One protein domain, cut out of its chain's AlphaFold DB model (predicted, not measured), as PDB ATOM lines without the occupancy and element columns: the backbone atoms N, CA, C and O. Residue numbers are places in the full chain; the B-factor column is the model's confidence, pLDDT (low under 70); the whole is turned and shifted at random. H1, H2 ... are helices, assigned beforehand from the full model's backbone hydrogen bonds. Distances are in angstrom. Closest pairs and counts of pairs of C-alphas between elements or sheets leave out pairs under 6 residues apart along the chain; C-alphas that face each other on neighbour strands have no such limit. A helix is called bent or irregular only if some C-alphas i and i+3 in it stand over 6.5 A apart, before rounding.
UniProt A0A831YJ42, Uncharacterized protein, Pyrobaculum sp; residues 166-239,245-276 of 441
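Overview. This is residues 166 to 239 and 245 to 276 of the 441 residues of an uncharacterized protein of Pyrobaculum sp (UniProt A0A831YJ42). Short, crossed helices pack into a compact body in which H1 sits between the longest helix, H6, and H5. H4 packs on H5 and H3, and H3 in turn packs on H2, the helix whose centre is nearest the mean of the C-alphas. The 106 printed residues include six named helices, H1 to H6 in chain order, and no named strand; the class is all helix. The whole is compact and rounded, with a radius of gyration of the C-alphas of 12.8 A and spans of 38 by 26 by 24 A.

Arrangement. H6, residues 258 to 271, touches H1, residues 167 to 171, closest at the C-alphas of Ala 266 and Val 170, 5.4 A. H1 touches H5, residues 229 to 235, at C-alphas 168 and 233, 4.8 A. H5 touches H4, residues 214 to 222, at C-alphas 229 and 219, 6.2 A, at a steep tilt of 48 degrees, opposite ways. H4 touches H3, residues 203 to 208, about perpendicular at 75 degrees, closest at C-alphas 221 and 206, 5.2 A. H3 touches H2, residues 181 to 192, at C-alphas 203 and 185, 5.4 A. Every O i to N i+4 pair is within hydrogen-bond range in H1, H3, H4 and H5; H2 has 6 of 8 and H6 8 of 10.

Along the chain. H1 begins at C-alpha 167 (33.248, -19.835, 46.595). H2 is 15.0 A long and H4 12.7 A. H6, 20.6 A long, is only just irregular, with C-alphas 259 and 262 7.0 A apart, and ends at C-alpha 271 (35.759, -28.080, 54.314).

Size, cuts and confidence. The C-alphas farthest apart, of Gln 224 and Pro 255, are 37.9 A apart. Residues 240 to 244 are not printed, and C-alphas 239 and 245 are 11.5 A apart across the cut. Of the links printed whole, H3 to H4 is tight and the others are short. No printed residue has a pLDDT under 70.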
ATOM      1  N   SER A 166      30.640 -22.635  49.625       95.31
ATOM      2  CA  SER A 166      30.510 -21.558  48.647       95.31
ATOM      3  C   SER A 166      31.890 -21.025  48.248       95.31
ATOM      4  O   SER A 166      32.839 -21.061  49.038       95.31
ATOM      5  N   VAL A 167      32.016 -20.510  47.026       94.75
ATOM      6  CA  VAL A 167      33.248 -19.835  46.595       94.75
ATOM      7  C   VAL A 167      33.538 -18.642  47.510       94.75
ATOM      8  O   VAL A 167      34.696 -18.416  47.854       94.75
ATOM      9  N   ALA A 168      32.503 -17.936  47.976       95.25
ATOM     10  CA  ALA A 168      32.626 -16.858  48.955       95.25
ATOM     11  C   ALA A 168      33.330 -17.314  50.246       95.25
ATOM     12  O   ALA A 168      34.305 -16.686  50.651       95.25
ATOM     13  N   GLU A 169      32.895 -18.424  50.855       96.06
ATOM     14  CA  GLU A 169      33.514 -18.966  52.076       96.06
ATOM     15  C   GLU A 169      34.982 -19.354  51.873       96.06
ATOM     16  O   GLU A 169      35.800 -19.200  52.785       96.06
ATOM     17  N   VAL A 170      35.325 -19.888  50.700       96.00
ATOM     18  CA  VAL A 170      36.706 -20.261  50.384       96.00
ATOM     19  C   VAL A 170      37.553 -19.011  50.154       96.00
ATOM     20  O   VAL A 170      38.623 -18.888  50.738       96.00
ATOM     21  N   PHE A 171      37.078 -18.048  49.366       96.44
ATOM     22  CA  PHE A 171      37.821 -16.820  49.065       96.44
ATOM     23  C   PHE A 171      38.001 -15.910  50.284       96.44
ATOM     24  O   PHE A 171      38.979 -15.176  50.358       96.44
ATOM     25  N   GLU A 172      37.100 -15.976  51.261       96.88
ATOM     26  CA  GLU A 172      37.233 -15.260  52.534       96.88
ATOM     27  C   GLU A 172      38.413 -15.761  53.383       96.88
ATOM     28  O   GLU A 172      38.913 -15.028  54.226       96.88
ATOM     29  N   ARG A 173      38.892 -16.990  53.137       96.00
ATOM     30  CA  ARG A 173      40.020 -17.624  53.846       96.00
ATOM     31  C   ARG A 173      41.358 -17.516  53.106       96.00
ATOM     32  O   ARG A 173      42.294 -18.231  53.458       96.00
ATOM     33  N   ILE A 174      41.420 -16.709  52.048       96.25
ATOM     34  CA  ILE A 174      42.646 -16.420  51.299       96.25
ATOM     35  C   ILE A 174      43.048 -14.994  51.648       96.25
ATOM     36  O   ILE A 174      42.366 -14.054  51.230       96.25
ATOM     37  N   GLU A 175      44.131 -14.849  52.408       96.19
ATOM     38  CA  GLU A 175      44.602 -13.547  52.884       96.19
ATOM     39  C   GLU A 175      45.085 -12.682  51.714       96.19
ATOM     40  O   GLU A 175      45.554 -13.191  50.689       96.19
ATOM     41  N   ALA A 176      44.977 -11.361  51.848       93.44
ATOM     42  CA  ALA A 176      45.314 -10.419  50.785       93.44
ATOM     43  C   ALA A 176      46.757 -10.560  50.270       93.44
ATOM     44  O   ALA A 176      46.989 -10.319  49.080       93.44
ATOM     45  N   GLU A 177      47.707 -10.961  51.122       93.00
ATOM     46  CA  GLU A 177      49.110 -11.167  50.740       93.00
ATOM     47  C   GLU A 177      49.319 -12.432  49.895       93.00
ATOM     48  O   GLU A 177      50.287 -12.519  49.140       93.00
ATOM     49  N   GLU A 178      48.410 -13.408  49.986       91.31
ATOM     50  CA  GLU A 178      48.446 -14.645  49.198       91.31
ATOM     51  C   GLU A 178      47.801 -14.475  47.805       91.31
ATOM     52  O   GLU A 178      47.888 -15.369  46.956       91.31
ATOM     53  N   VAL A 179      47.154 -13.333  47.542       92.19
ATOM     54  CA  VAL A 179      46.451 -13.058  46.279       92.19
ATOM     55  C   VAL A 179      47.434 -12.679  45.169       92.19
ATOM     56  O   VAL A 179      47.813 -11.520  45.002       92.19
ATOM     57  N   GLY A 180      47.803 -13.670  44.356       92.44
ATOM     58  CA  GLY A 180      48.591 -13.489  43.134       92.44
ATOM     59  C   GLY A 180      47.744 -13.268  41.874       92.44
ATOM     60  O   GLY A 180      46.607 -13.733  41.784       92.44
ATOM     61  N   ALA A 181      48.328 -12.614  40.863       93.44
ATOM     62  CA  ALA A 181      47.670 -12.349  39.579       93.44
ATOM     63  C   ALA A 181      47.199 -13.632  38.871       93.44
ATOM     64  O   ALA A 181      46.075 -13.679  38.386       93.44
ATOM     65  N   GLU A 182      48.014 -14.691  38.885       93.81
ATOM     66  CA  GLU A 182      47.687 -15.961  38.226       93.81
ATOM     67  C   GLU A 182      46.502 -16.684  38.892       93.81
ATOM     68  O   GLU A 182      45.627 -17.204  38.201       93.81
ATOM     69  N   LEU A 183      46.415 -16.663  40.232       93.94
ATOM     70  CA  LEU A 183      45.257 -17.198  40.959       93.94
ATOM     71  C   LEU A 183      43.986 -16.434  40.584       93.94
ATOM     72  O   LEU A 183      42.954 -17.042  40.304       93.94
ATOM     73  N   VAL A 184      44.063 -15.102  40.559       94.69
ATOM     74  CA  VAL A 184      42.937 -14.254  40.163       94.69
ATOM     75  C   VAL A 184      42.515 -14.573  38.733       94.69
ATOM     76  O   VAL A 184      41.342 -14.848  38.497       94.69
ATOM     77  N   GLU A 185      43.446 -14.590  37.787       93.94
ATOM     78  CA  GLU A 185      43.159 -14.837  36.378       93.94
ATOM     79  C   GLU A 185      42.519 -16.212  36.155       93.94
ATOM     80  O   GLU A 185      41.426 -16.308  35.594       93.94
ATOM     81  N   LYS A 186      43.146 -17.278  36.660       92.81
ATOM     82  CA  LYS A 186      42.716 -18.653  36.385       92.81
ATOM     83  C   LYS A 186      41.520 -19.111  37.215       92.81
ATOM     84  O   LYS A 186      40.797 -20.006  36.776       92.81
ATOM     85  N   ALA A 187      41.296 -18.540  38.401       91.94
ATOM     86  CA  ALA A 187      40.169 -18.905  39.260       91.94
ATOM     87  C   ALA A 187      39.048 -17.864  39.222       91.94
ATOM     88  O   ALA A 187      37.918 -18.201  38.888       91.94
ATOM     89  N   VAL A 188      39.339 -16.603  39.547       93.12
ATOM     90  CA  VAL A 188      38.311 -15.561  39.698       93.12
ATOM     91  C   VAL A 188      37.787 -15.103  38.343       93.12
ATOM     92  O   VAL A 188      36.579 -15.115  38.121       93.12
ATOM     93  N   ILE A 189      38.671 -14.708  37.426       92.31
ATOM     94  CA  ILE A 189      38.263 -14.137  36.136       92.31
ATOM     95  C   ILE A 189      37.562 -15.200  35.296       92.31
ATOM     96  O   ILE A 189      36.441 -14.970  34.850       92.31
ATOM     97  N   LYS A 190      38.154 -16.397  35.171       90.94
ATOM     98  CA  LYS A 190      37.517 -17.532  34.480       90.94
ATOM     99  C   LYS A 190      36.175 -17.935  35.090       90.94
ATOM    100  O   LYS A 190      35.302 -18.392  34.359       90.94
ATOM    101  N   LEU A 191      35.987 -17.758  36.400       90.88
ATOM    102  CA  LEU A 191      34.695 -17.990  37.038       90.88
ATOM    103  C   LEU A 191      33.679 -16.904  36.675       90.88
ATOM    104  O   LEU A 191      32.578 -17.222  36.237       90.88
ATOM    105  N   LEU A 192      34.035 -15.629  36.837       89.31
ATOM    106  CA  LEU A 192      33.129 -14.511  36.566       89.31
ATOM    107  C   LEU A 192      32.743 -14.431  35.083       89.31
ATOM    108  O   LEU A 192      31.587 -14.151  34.778       89.31
ATOM    109  N   GLN A 193      33.652 -14.767  34.165       89.00
ATOM    110  CA  GLN A 193      33.389 -14.836  32.719       89.00
ATOM    111  C   GLN A 193      32.265 -15.815  32.334       89.00
ATOM    112  O   GLN A 193      31.731 -15.724  31.233       89.00
ATOM    113  N   GLN A 194      31.858 -16.727  33.227       86.69
ATOM    114  CA  GLN A 194      30.687 -17.583  32.998       86.69
ATOM    115  C   GLN A 194      29.351 -16.845  33.175       86.69
ATOM    116  O   GLN A 194      28.319 -17.333  32.718       86.69
ATOM    117  N   PHE A 195      29.358 -15.689  33.843       86.75
ATOM    118  CA  PHE A 195      28.155 -14.948  34.239       86.75
ATOM    119  C   PHE A 195      28.105 -13.530  33.676       86.75
ATOM    120  O   PHE A 195      27.025 -12.952  33.575       86.75
ATOM    121  N   VAL A 196      29.255 -12.958  33.323       86.00
ATOM    122  CA  VAL A 196      29.367 -11.587  32.821       86.00
ATOM    123  C   VAL A 196      30.242 -11.508  31.576       86.00
ATOM    124  O   VAL A 196      31.061 -12.389  31.325       86.00
ATOM    125  N   SER A 197      30.070 -10.429  30.800       84.31
ATOM    126  CA  SER A 197      30.849 -10.203  29.579       84.31
ATOM    127  C   SER A 197      32.356 -10.184  29.878       84.31
ATOM    128  O   SER A 197      32.756  -9.504  30.833       84.31
ATOM    129  N   PRO A 198      33.199 -10.853  29.066       81.00
ATOM    130  CA  PRO A 198      34.650 -10.871  29.249       81.00
ATOM    131  C   PRO A 198      35.286  -9.482  29.366       81.00
ATOM    132  O   PRO A 198      36.220  -9.307  30.145       81.00
ATOM    133  N   ASP A 199      34.734  -8.478  28.682       82.12
ATOM    134  CA  ASP A 199      35.262  -7.107  28.670       82.12
ATOM    135  C   ASP A 199      35.180  -6.396  30.030       82.12
ATOM    136  O   ASP A 199      35.903  -5.430  30.287       82.12
ATOM    137  N   LEU A 200      34.289  -6.862  30.911       81.62
ATOM    138  CA  LEU A 200      34.042  -6.240  32.211       81.62
ATOM    139  C   LEU A 200      35.019  -6.713  33.288       81.62
ATOM    140  O   LEU A 200      35.171  -6.023  34.301       81.62
ATOM    141  N   VAL A 201      35.669  -7.861  33.083       83.62
ATOM    142  CA  VAL A 201      36.357  -8.627  34.125       83.62
ATOM    143  C   VAL A 201      37.863  -8.629  33.877       83.62
ATOM    144  O   VAL A 201      38.334  -9.201  32.899       83.62
ATOM    145  N   ARG A 202      38.642  -8.003  34.767       87.81
ATOM    146  CA  ARG A 202      40.104  -7.884  34.633       87.81
ATOM    147  C   ARG A 202      40.809  -8.295  35.916       87.81
ATOM    148  O   ARG A 202      40.397  -7.909  37.009       87.81
ATOM    149  N   ALA A 203      41.892  -9.062  35.782       87.81
ATOM    150  CA  ALA A 203      42.660  -9.539  36.932       87.81
ATOM    151  C   ALA A 203      43.288  -8.382  37.724       87.81
ATOM    152  O   ALA A 203      43.259  -8.383  38.953       87.81
ATOM    153  N   GLU A 204      43.789  -7.360  37.025       89.44
ATOM    154  CA  GLU A 204      44.401  -6.186  37.649       89.44
ATOM    155  C   GLU A 204      43.467  -5.452  38.614       89.44
ATOM    156  O   GLU A 204      43.926  -4.993  39.660       89.44
ATOM    157  N   ASP A 205      42.176  -5.367  38.281       90.62
ATOM    158  CA  ASP A 205      41.178  -4.673  39.097       90.62
ATOM    159  C   ASP A 205      41.063  -5.336  40.477       90.62
ATOM    160  O   ASP A 205      41.036  -4.652  41.495       90.62
ATOM    161  N   VAL A 206      41.079  -6.673  40.519       91.44
ATOM    162  CA  VAL A 206      41.015  -7.461  41.762       91.44
ATOM    163  C   VAL A 206      42.329  -7.392  42.532       91.44
ATOM    164  O   VAL A 206      42.325  -7.235  43.749       91.44
ATOM    165  N   VAL A 207      43.473  -7.489  41.848       91.81
ATOM    166  CA  VAL A 207      44.786  -7.453  42.512       91.81
ATOM    167  C   VAL A 207      45.016  -6.104  43.203       91.81
ATOM    168  O   VAL A 207      45.496  -6.082  44.340       91.81
ATOM    169  N   LYS A 208      44.640  -4.996  42.545       92.19
ATOM    170  CA  LYS A 208      44.793  -3.615  43.040       92.19
ATOM    171  C   LYS A 208      43.693  -3.186  44.022       92.19
ATOM    172  O   LYS A 208      43.856  -2.165  44.690       92.19
ATOM    173  N   ALA A 209      42.585  -3.920  44.097       92.50
ATOM    174  CA  ALA A 209      41.485  -3.603  44.998       92.50
ATOM    175  C   ALA A 209      41.900  -3.674  46.475       92.50
ATOM    176  O   ALA A 209      42.817  -4.402  46.863       92.50
ATOM    177  N   ARG A 210      41.194  -2.903  47.307       92.19
ATOM    178  CA  ARG A 210      41.335  -2.951  48.766       92.19
ATOM    179  C   ARG A 210      40.556  -4.140  49.327       92.19
ATOM    180  O   ARG A 210      39.539  -4.531  48.764       92.19
ATOM    181  N   GLY A 211      41.027  -4.677  50.444       92.94
ATOM    182  CA  GLY A 211      40.398  -5.790  51.149       92.94
ATOM    183  C   GLY A 211      41.446  -6.641  51.851       92.94
ATOM    184  O   GLY A 211      42.569  -6.751  51.360       92.94
ATOM    185  N   ASP A 212      41.055  -7.238  52.970       95.19
ATOM    186  CA  ASP A 212      41.921  -8.076  53.807       95.19
ATOM    187  C   ASP A 212      41.996  -9.519  53.278       95.19
ATOM    188  O   ASP A 212      42.922 -10.259  53.585       95.19
ATOM    189  N   ASN A 213      41.052  -9.916  52.419       96.25
ATOM    190  CA  ASN A 213      41.010 -11.233  51.787       96.25
ATOM    191  C   ASN A 213      40.552 -11.167  50.323       96.25
ATOM    192  O   ASN A 213      40.065 -10.135  49.839       96.25
ATOM    193  N   LEU A 214      40.688 -12.287  49.606       96.12
ATOM    194  CA  LEU A 214      40.327 -12.379  48.190       96.12
ATOM    195  C   LEU A 214      38.856 -12.029  47.938       96.12
ATOM    196  O   LEU A 214      38.561 -11.337  46.967       96.12
ATOM    197  N   ARG A 215      37.932 -12.461  48.805       95.62
ATOM    198  CA  ARG A 215      36.504 -12.148  48.649       95.62
ATOM    199  C   ARG A 215      36.267 -10.637  48.651       95.62
ATOM    200  O   ARG A 215      35.657 -10.128  47.715       95.62
ATOM    201  N   GLN A 216      36.783  -9.927  49.653       95.56
ATOM    202  CA  GLN A 216      36.630  -8.473  49.759       95.56
ATOM    203  C   GLN A 216      37.267  -7.744  48.573       95.56
ATOM    204  O   GLN A 216      36.647  -6.844  48.013       95.56
ATOM    205  N   LYS A 217      38.461  -8.171  48.139       95.62
ATOM    206  CA  LYS A 217      39.110  -7.615  46.944       95.62
ATOM    207  C   LYS A 217      38.248  -7.767  45.691       95.62
ATOM    208  O   LYS A 217      38.131  -6.830  44.904       95.62
ATOM    209  N   VAL A 218      37.633  -8.933  45.501       94.06
ATOM    210  CA  VAL A 218      36.741  -9.186  44.364       94.06
ATOM    211  C   VAL A 218      35.479  -8.323  44.451       94.06
ATOM    212  O   VAL A 218      35.109  -7.687  43.469       94.06
ATOM    213  N   GLU A 219      34.831  -8.249  45.613       93.12
ATOM    214  CA  GLU A 219      33.632  -7.422  45.803       93.12
ATOM    215  C   GLU A 219      33.924  -5.923  45.593       93.12
ATOM    216  O   GLU A 219      33.149  -5.224  44.939       93.12
ATOM    217  N   GLU A 220      35.068  -5.430  46.077       92.81
ATOM    218  CA  GLU A 220      35.522  -4.051  45.871       92.81
ATOM    219  C   GLU A 220      35.782  -3.749  44.388       92.81
ATOM    220  O   GLU A 220      35.300  -2.736  43.878       92.81
ATOM    221  N   ALA A 221      36.477  -4.641  43.672       91.44
ATOM    222  CA  ALA A 221      36.832  -4.459  42.262       91.44
ATOM    223  C   ALA A 221      35.617  -4.278  41.333       91.44
ATOM    224  O   ALA A 221      35.716  -3.624  40.290       91.44
ATOM    225  N   TYR A 222      34.466  -4.844  41.707       88.88
ATOM    226  CA  TYR A 222      33.255  -4.839  40.884       88.88
ATOM    227  C   TYR A 222      32.085  -4.048  41.483       88.88
ATOM    228  O   TYR A 222      31.045  -3.945  40.831       88.88
ATOM    229  N   ARG A 223      32.253  -3.404  42.649       85.81
ATOM    230  CA  ARG A 223      31.188  -2.645  43.338       85.81
ATOM    231  C   ARG A 223      30.501  -1.610  42.442       85.81
ATOM    232  O   ARG A 223      29.291  -1.434  42.513       85.81
ATOM    233  N   GLN A 224      31.265  -0.916  41.600       79.25
ATOM    234  CA  GLN A 224      30.754   0.156  40.735       79.25
ATOM    235  C   GLN A 224      30.294  -0.333  39.350       79.25
ATOM    236  O   GLN A 224      29.769   0.458  38.570       79.25
ATOM    237  N   LYS A 225      30.474  -1.620  39.023       77.62
ATOM    238  CA  LYS A 225      30.239  -2.171  37.674       77.62
ATOM    239  C   LYS A 225      28.837  -2.776  37.476       77.62
ATOM    240  O   LYS A 225      28.607  -3.428  36.464       77.62
ATOM    241  N   ASN A 226      27.902  -2.556  38.408       73.62
ATOM    242  CA  ASN A 226      26.549  -3.146  38.403       73.62
ATOM    243  C   ASN A 226      26.558  -4.688  38.273       73.62
ATOM    244  O   ASN A 226      25.674  -5.277  37.653       73.62
ATOM    245  N   VAL A 227      27.591  -5.339  38.825       79.50
ATOM    246  CA  VAL A 227      27.721  -6.799  38.855       79.50
ATOM    247  C   VAL A 227      27.502  -7.283  40.284       79.50
ATOM    248  O   VAL A 227      28.273  -6.952  41.181       79.50
ATOM    249  N   GLU A 228      26.486  -8.120  40.483       85.62
ATOM    250  CA  GLU A 228      26.156  -8.750  41.769       85.62
ATOM    251  C   GLU A 228      27.127  -9.904  42.100       85.62
ATOM    252  O   GLU A 228      26.742 -11.072  42.201       85.62
ATOM    253  N   VAL A 229      28.421  -9.595  42.242       88.62
ATOM    254  CA  VAL A 229      29.467 -10.611  42.443       88.62
ATOM    255  C   VAL A 229      29.276 -11.373  43.752       88.62
ATOM    256  O   VAL A 229      29.426 -12.593  43.768       88.62
ATOM    257  N   SER A 230      28.872 -10.698  44.832       89.25
ATOM    258  CA  SER A 230      28.605 -11.347  46.123       89.25
ATOM    259  C   SER A 230      27.579 -12.473  46.003       89.25
ATOM    260  O   SER A 230      27.758 -13.536  46.595       89.25
ATOM    261  N   ARG A 231      26.535 -12.273  45.189       91.00
ATOM    262  CA  ARG A 231      25.523 -13.298  44.926       91.00
ATOM    263  C   ARG A 231      26.106 -14.474  44.144       91.00
ATOM    264  O   ARG A 231      25.909 -15.617  44.547       91.00
ATOM    265  N   ILE A 232      26.865 -14.200  43.081       90.94
ATOM    266  CA  ILE A 232      27.524 -15.234  42.262       90.94
ATOM    267  C   ILE A 232      28.439 -16.109  43.136       90.94
ATOM    268  O   ILE A 232      28.340 -17.335  43.107       90.94
ATOM    269  N   LEU A 233      29.295 -15.493  43.959       92.31
ATOM    270  CA  LEU A 233      30.230 -16.218  44.827       92.31
ATOM    271  C   LEU A 233      29.524 -17.031  45.924       92.31
ATOM    272  O   LEU A 233      30.045 -18.066  46.339       92.31
ATOM    273  N   ALA A 234      28.360 -16.577  46.399       93.25
ATOM    274  CA  ALA A 234      27.575 -17.274  47.416       93.25
ATOM    275  C   ALA A 234      26.793 -18.476  46.853       93.25
ATOM    276  O   ALA A 234      26.645 -19.488  47.539       93.25
ATOM    277  N   GLU A 235      26.293 -18.384  45.616       91.12
ATOM    278  CA  GLU A 235      25.507 -19.452  44.979       91.12
ATOM    279  C   GLU A 235      26.386 -20.599  44.451       91.12
ATOM    280  O   GLU A 235      25.975 -21.763  44.448       91.12
ATOM    281  N   LEU A 236      27.612 -20.291  44.028       90.25
ATOM    282  CA  LEU A 236      28.536 -21.277  43.481       90.25
ATOM    283  C   LEU A 236      29.204 -22.106  44.569       90.25
ATOM    284  O   LEU A 236      29.858 -21.568  45.460       90.25
ATOM    285  N   LYS A 237      29.105 -23.431  44.446       92.00
ATOM    286  CA  LYS A 237      29.723 -24.382  45.372       92.00
ATOM    287  C   LYS A 237      30.940 -25.064  44.760       92.00
ATOM    288  O   LYS A 237      30.890 -25.553  43.633       92.00
ATOM    289  N   VAL A 238      31.998 -25.171  45.554       93.19
ATOM    290  CA  VAL A 238      33.180 -25.991  45.283       93.19
ATOM    291  C   VAL A 238      33.233 -27.154  46.268       93.19
ATOM    292  O   VAL A 238      32.825 -27.025  47.422       93.19
ATOM    293  N   SER A 239      33.702 -28.312  45.800       93.50
ATOM    294  CA  SER A 239      33.763 -29.536  46.598       93.50
ATOM    295  C   SER A 239      35.156 -30.161  46.530       93.50
ATOM    296  O   SER A 239      35.707 -30.284  45.431       93.50
ATOM    297  N   THR A 245      35.182 -28.700  36.558       77.19
ATOM    298  CA  THR A 245      35.971 -28.919  35.333       77.19
ATOM    299  C   THR A 245      36.081 -27.687  34.444       77.19
ATOM    300  O   THR A 245      37.010 -27.595  33.651       77.19
ATOM    301  N   VAL A 246      35.144 -26.744  34.573       79.44
ATOM    302  CA  VAL A 246      35.039 -25.574  33.684       79.44
ATOM    303  C   VAL A 246      35.978 -24.439  34.106       79.44
ATOM    304  O   VAL A 246      36.400 -23.643  33.275       79.44
ATOM    305  N   VAL A 247      36.315 -24.348  35.395       85.50
ATOM    306  CA  VAL A 247      37.176 -23.281  35.924       85.50
ATOM    307  C   VAL A 247      38.564 -23.851  36.184       85.50
ATOM    308  O   VAL A 247      38.781 -24.526  37.189       85.50
ATOM    309  N   GLU A 248      39.503 -23.563  35.284       82.06
ATOM    310  CA  GLU A 248      40.879 -24.086  35.301       82.06
ATOM    311  C   GLU A 248      41.557 -23.951  36.675       82.06
ATOM    312  O   GLU A 248      42.109 -24.918  37.209       82.06
ATOM    313  N   GLY A 249      41.461 -22.768  37.293       85.38
ATOM    314  CA  GLY A 249      42.080 -22.477  38.586       85.38
ATOM    315  C   GLY A 249      41.458 -23.222  39.771       85.38
ATOM    316  O   GLY A 249      42.096 -23.331  40.814       85.38
ATOM    317  N   LEU A 250      40.251 -23.773  39.616       90.62
ATOM    318  CA  LEU A 250      39.543 -24.532  40.652       90.62
ATOM    319  C   LEU A 250      39.582 -26.053  40.403       90.62
ATOM    320  O   LEU A 250      39.264 -26.831  41.306       90.62
ATOM    321  N   ALA A 251      39.967 -26.481  39.197       92.50
ATOM    322  CA  ALA A 251      40.110 -27.882  38.815       92.50
ATOM    323  C   ALA A 251      41.386 -28.515  39.400       92.50
ATOM    324  O   ALA A 251      42.405 -27.847  39.610       92.50
ATOM    325  N   CYS A 252      41.365 -29.838  39.608       93.88
ATOM    326  CA  CYS A 252      42.593 -30.569  39.927       93.88
ATOM    327  C   CYS A 252      43.523 -30.583  38.707       93.88
ATOM    328  O   CYS A 252      43.066 -30.744  37.583       93.88
ATOM    329  N   GLU A 253      44.816 -30.472  38.960       92.69
ATOM    330  CA  GLU A 253      45.923 -30.431  38.007       92.69
ATOM    331  C   GLU A 253      47.207 -30.923  38.689       92.69
ATOM    332  O   GLU A 253      47.408 -30.698  39.891       92.69
ATOM    333  N   LEU A 254      48.057 -31.612  37.929       90.38
ATOM    334  CA  LEU A 254      49.351 -32.123  38.362       90.38
ATOM    335  C   LEU A 254      50.436 -31.803  37.308       90.38
ATOM    336  O   LEU A 254      50.147 -31.891  36.119       90.38
ATOM    337  N   PRO A 255      51.680 -31.459  37.697       90.69
ATOM    338  CA  PRO A 255      52.123 -31.158  39.063       90.69
ATOM    339  C   PRO A 255      51.368 -29.956  39.644       90.69
ATOM    340  O   PRO A 255      50.838 -29.141  38.897       90.69
ATOM    341  N   LEU A 256      51.282 -29.868  40.975       89.62
ATOM    342  CA  LEU A 256      50.509 -28.813  41.630       89.62
ATOM    343  C   LEU A 256      51.122 -27.429  41.330       89.62
ATOM    344  O   LEU A 256      52.239 -27.166  41.786       89.62
ATOM    345  N   PRO A 257      50.414 -26.527  40.625       90.31
ATOM    346  CA  PRO A 257      50.920 -25.185  40.370       90.31
ATOM    347  C   PRO A 257      51.012 -24.363  41.666       90.31
ATOM    348  O   PRO A 257      50.068 -24.393  42.466       90.31
ATOM    349  N   PRO A 258      52.078 -23.564  41.877       89.94
ATOM    350  CA  PRO A 258      52.248 -22.775  43.100       89.94
ATOM    351  C   PRO A 258      51.063 -21.850  43.407       89.94
ATOM    352  O   PRO A 258      50.644 -21.768  44.563       89.94
ATOM    353  N   TYR A 259      50.466 -21.234  42.377       91.62
ATOM    354  CA  TYR A 259      49.337 -20.306  42.518       91.62
ATOM    355  C   TYR A 259      48.074 -20.951  43.111       91.62
ATOM    356  O   TYR A 259      47.237 -20.244  43.667       91.62
ATOM    357  N   LYS A 260      47.917 -22.283  43.024       91.88
ATOM    358  CA  LYS A 260      46.764 -23.005  43.597       91.88
ATOM    359  C   LYS A 260      46.887 -23.211  45.106       91.88
ATOM    360  O   LYS A 260      45.889 -23.511  45.758       91.88
ATOM    361  N   THR A 261      48.079 -23.042  45.677       90.94
ATOM    362  CA  THR A 261      48.347 -23.312  47.098       90.94
ATOM    363  C   THR A 261      47.409 -22.559  48.051       90.94
ATOM    364  O   THR A 261      46.825 -23.227  48.910       90.94
ATOM    365  N   PRO A 262      47.195 -21.232  47.917       92.75
ATOM    366  CA  PRO A 262      46.285 -20.503  48.803       92.75
ATOM    367  C   PRO A 262      44.845 -21.009  48.699       92.75
ATOM    368  O   PRO A 262      44.196 -21.262  49.711       92.75
ATOM    369  N   TYR A 263      44.373 -21.264  47.475       94.19
ATOM    370  CA  TYR A 263      43.037 -21.813  47.239       94.19
ATOM    371  C   TYR A 263      42.847 -23.190  47.886       94.19
ATOM    372  O   TYR A 263      41.839 -23.422  48.551       94.19
ATOM    373  N   LEU A 264      43.815 -24.098  47.744       93.25
ATOM    374  CA  LEU A 264      43.713 -25.442  48.315       93.25
ATOM    375  C   LEU A 264      43.762 -25.420  49.846       93.25
ATOM    376  O   LEU A 264      42.974 -26.125  50.470       93.25
ATOM    377  N   LYS A 265      44.603 -24.568  50.451       92.88
ATOM    378  CA  LYS A 265      44.599 -24.318  51.908       92.88
ATOM    379  C   LYS A 265      43.249 -23.799  52.384       92.88
ATOM    380  O   LYS A 265      42.709 -24.276  53.380       92.88
ATOM    381  N   ALA A 266      42.705 -22.815  51.678       94.31
ATOM    382  CA  ALA A 266      41.427 -22.220  52.017       94.31
ATOM    383  C   ALA A 266      40.283 -23.235  51.899       94.31
ATOM    384  O   ALA A 266      39.446 -23.316  52.798       94.31
ATOM    385  N   LEU A 267      40.284 -24.066  50.851       94.44
ATOM    386  CA  LEU A 267      39.313 -25.143  50.664       94.44
ATOM    387  C   LEU A 267      39.440 -26.221  51.749       94.44
ATOM    388  O   LEU A 267      38.417 -26.659  52.274       94.44
ATOM    389  N   ALA A 268      40.667 -26.607  52.120       92.94
ATOM    390  CA  ALA A 268      40.958 -27.532  53.218       92.94
ATOM    391  C   ALA A 268      40.310 -27.051  54.524       92.94
ATOM    392  O   ALA A 268      39.483 -27.745  55.120       92.94
ATOM    393  N   LYS A 269      40.619 -25.806  54.909       92.94
ATOM    394  CA  LYS A 269      40.099 -25.156  56.118       92.94
ATOM    395  C   LYS A 269      38.582 -24.988  56.074       92.94
ATOM    396  O   LYS A 269      37.911 -25.267  57.064       92.94
ATOM    397  N   ALA A 270      38.028 -24.539  54.946       93.31
ATOM    398  CA  ALA A 270      36.587 -24.346  54.790       93.31
ATOM    399  C   ALA A 270      35.818 -25.669  54.895       93.31
ATOM    400  O   ALA A 270      34.733 -25.704  55.473       93.31
ATOM    401  N   SER A 271      36.389 -26.755  54.365       92.19
ATOM    402  CA  SER A 271      35.759 -28.080  54.314       92.19
ATOM    403  C   SER A 271      36.041 -28.944  55.548       92.19
ATOM    404  O   SER A 271      35.488 -30.034  55.649       92.19
ATOM    405  N   GLY A 272      36.896 -28.493  56.475       90.06
ATOM    406  CA  GLY A 272      37.318 -29.281  57.640       90.06
ATOM    407  C   GLY A 272      38.214 -30.479  57.291       90.06
ATOM    408  O   GLY A 272      38.240 -31.460  58.028       90.06
ATOM    409  N   LEU A 273      38.921 -30.413  56.159       87.81
ATOM    410  CA  LEU A 273      39.778 -31.472  55.623       87.81
ATOM    411  C   LEU A 273      41.207 -30.946  55.473       87.81
ATOM    412  O   LEU A 273      41.635 -30.646  54.363       87.81
ATOM    413  N   ASP A 274      41.922 -30.798  56.586       83.19
ATOM    414  CA  ASP A 274      43.315 -30.342  56.606       83.19
ATOM    415  C   ASP A 274      44.240 -31.486  57.074       83.19
ATOM    416  O   ASP A 274      44.110 -31.932  58.219       83.19
ATOM    417  N   PRO A 275      45.135 -32.021  56.216       86.62
ATOM    418  CA  PRO A 275      45.403 -31.626  54.825       86.62
ATOM    419  C   PRO A 275      44.339 -32.116  53.826       86.62
ATOM    420  O   PRO A 275      43.733 -33.175  54.008       86.62
ATOM    421  N   LEU A 276      44.162 -31.381  52.722       90.50
ATOM    422  CA  LEU A 276      43.133 -31.682  51.719       90.50
ATOM    423  C   LEU A 276      43.490 -32.920  50.882       90.50
ATOM    424  O   LEU A 276      44.564 -32.935  50.278       90.50
TER     425      LEU A 276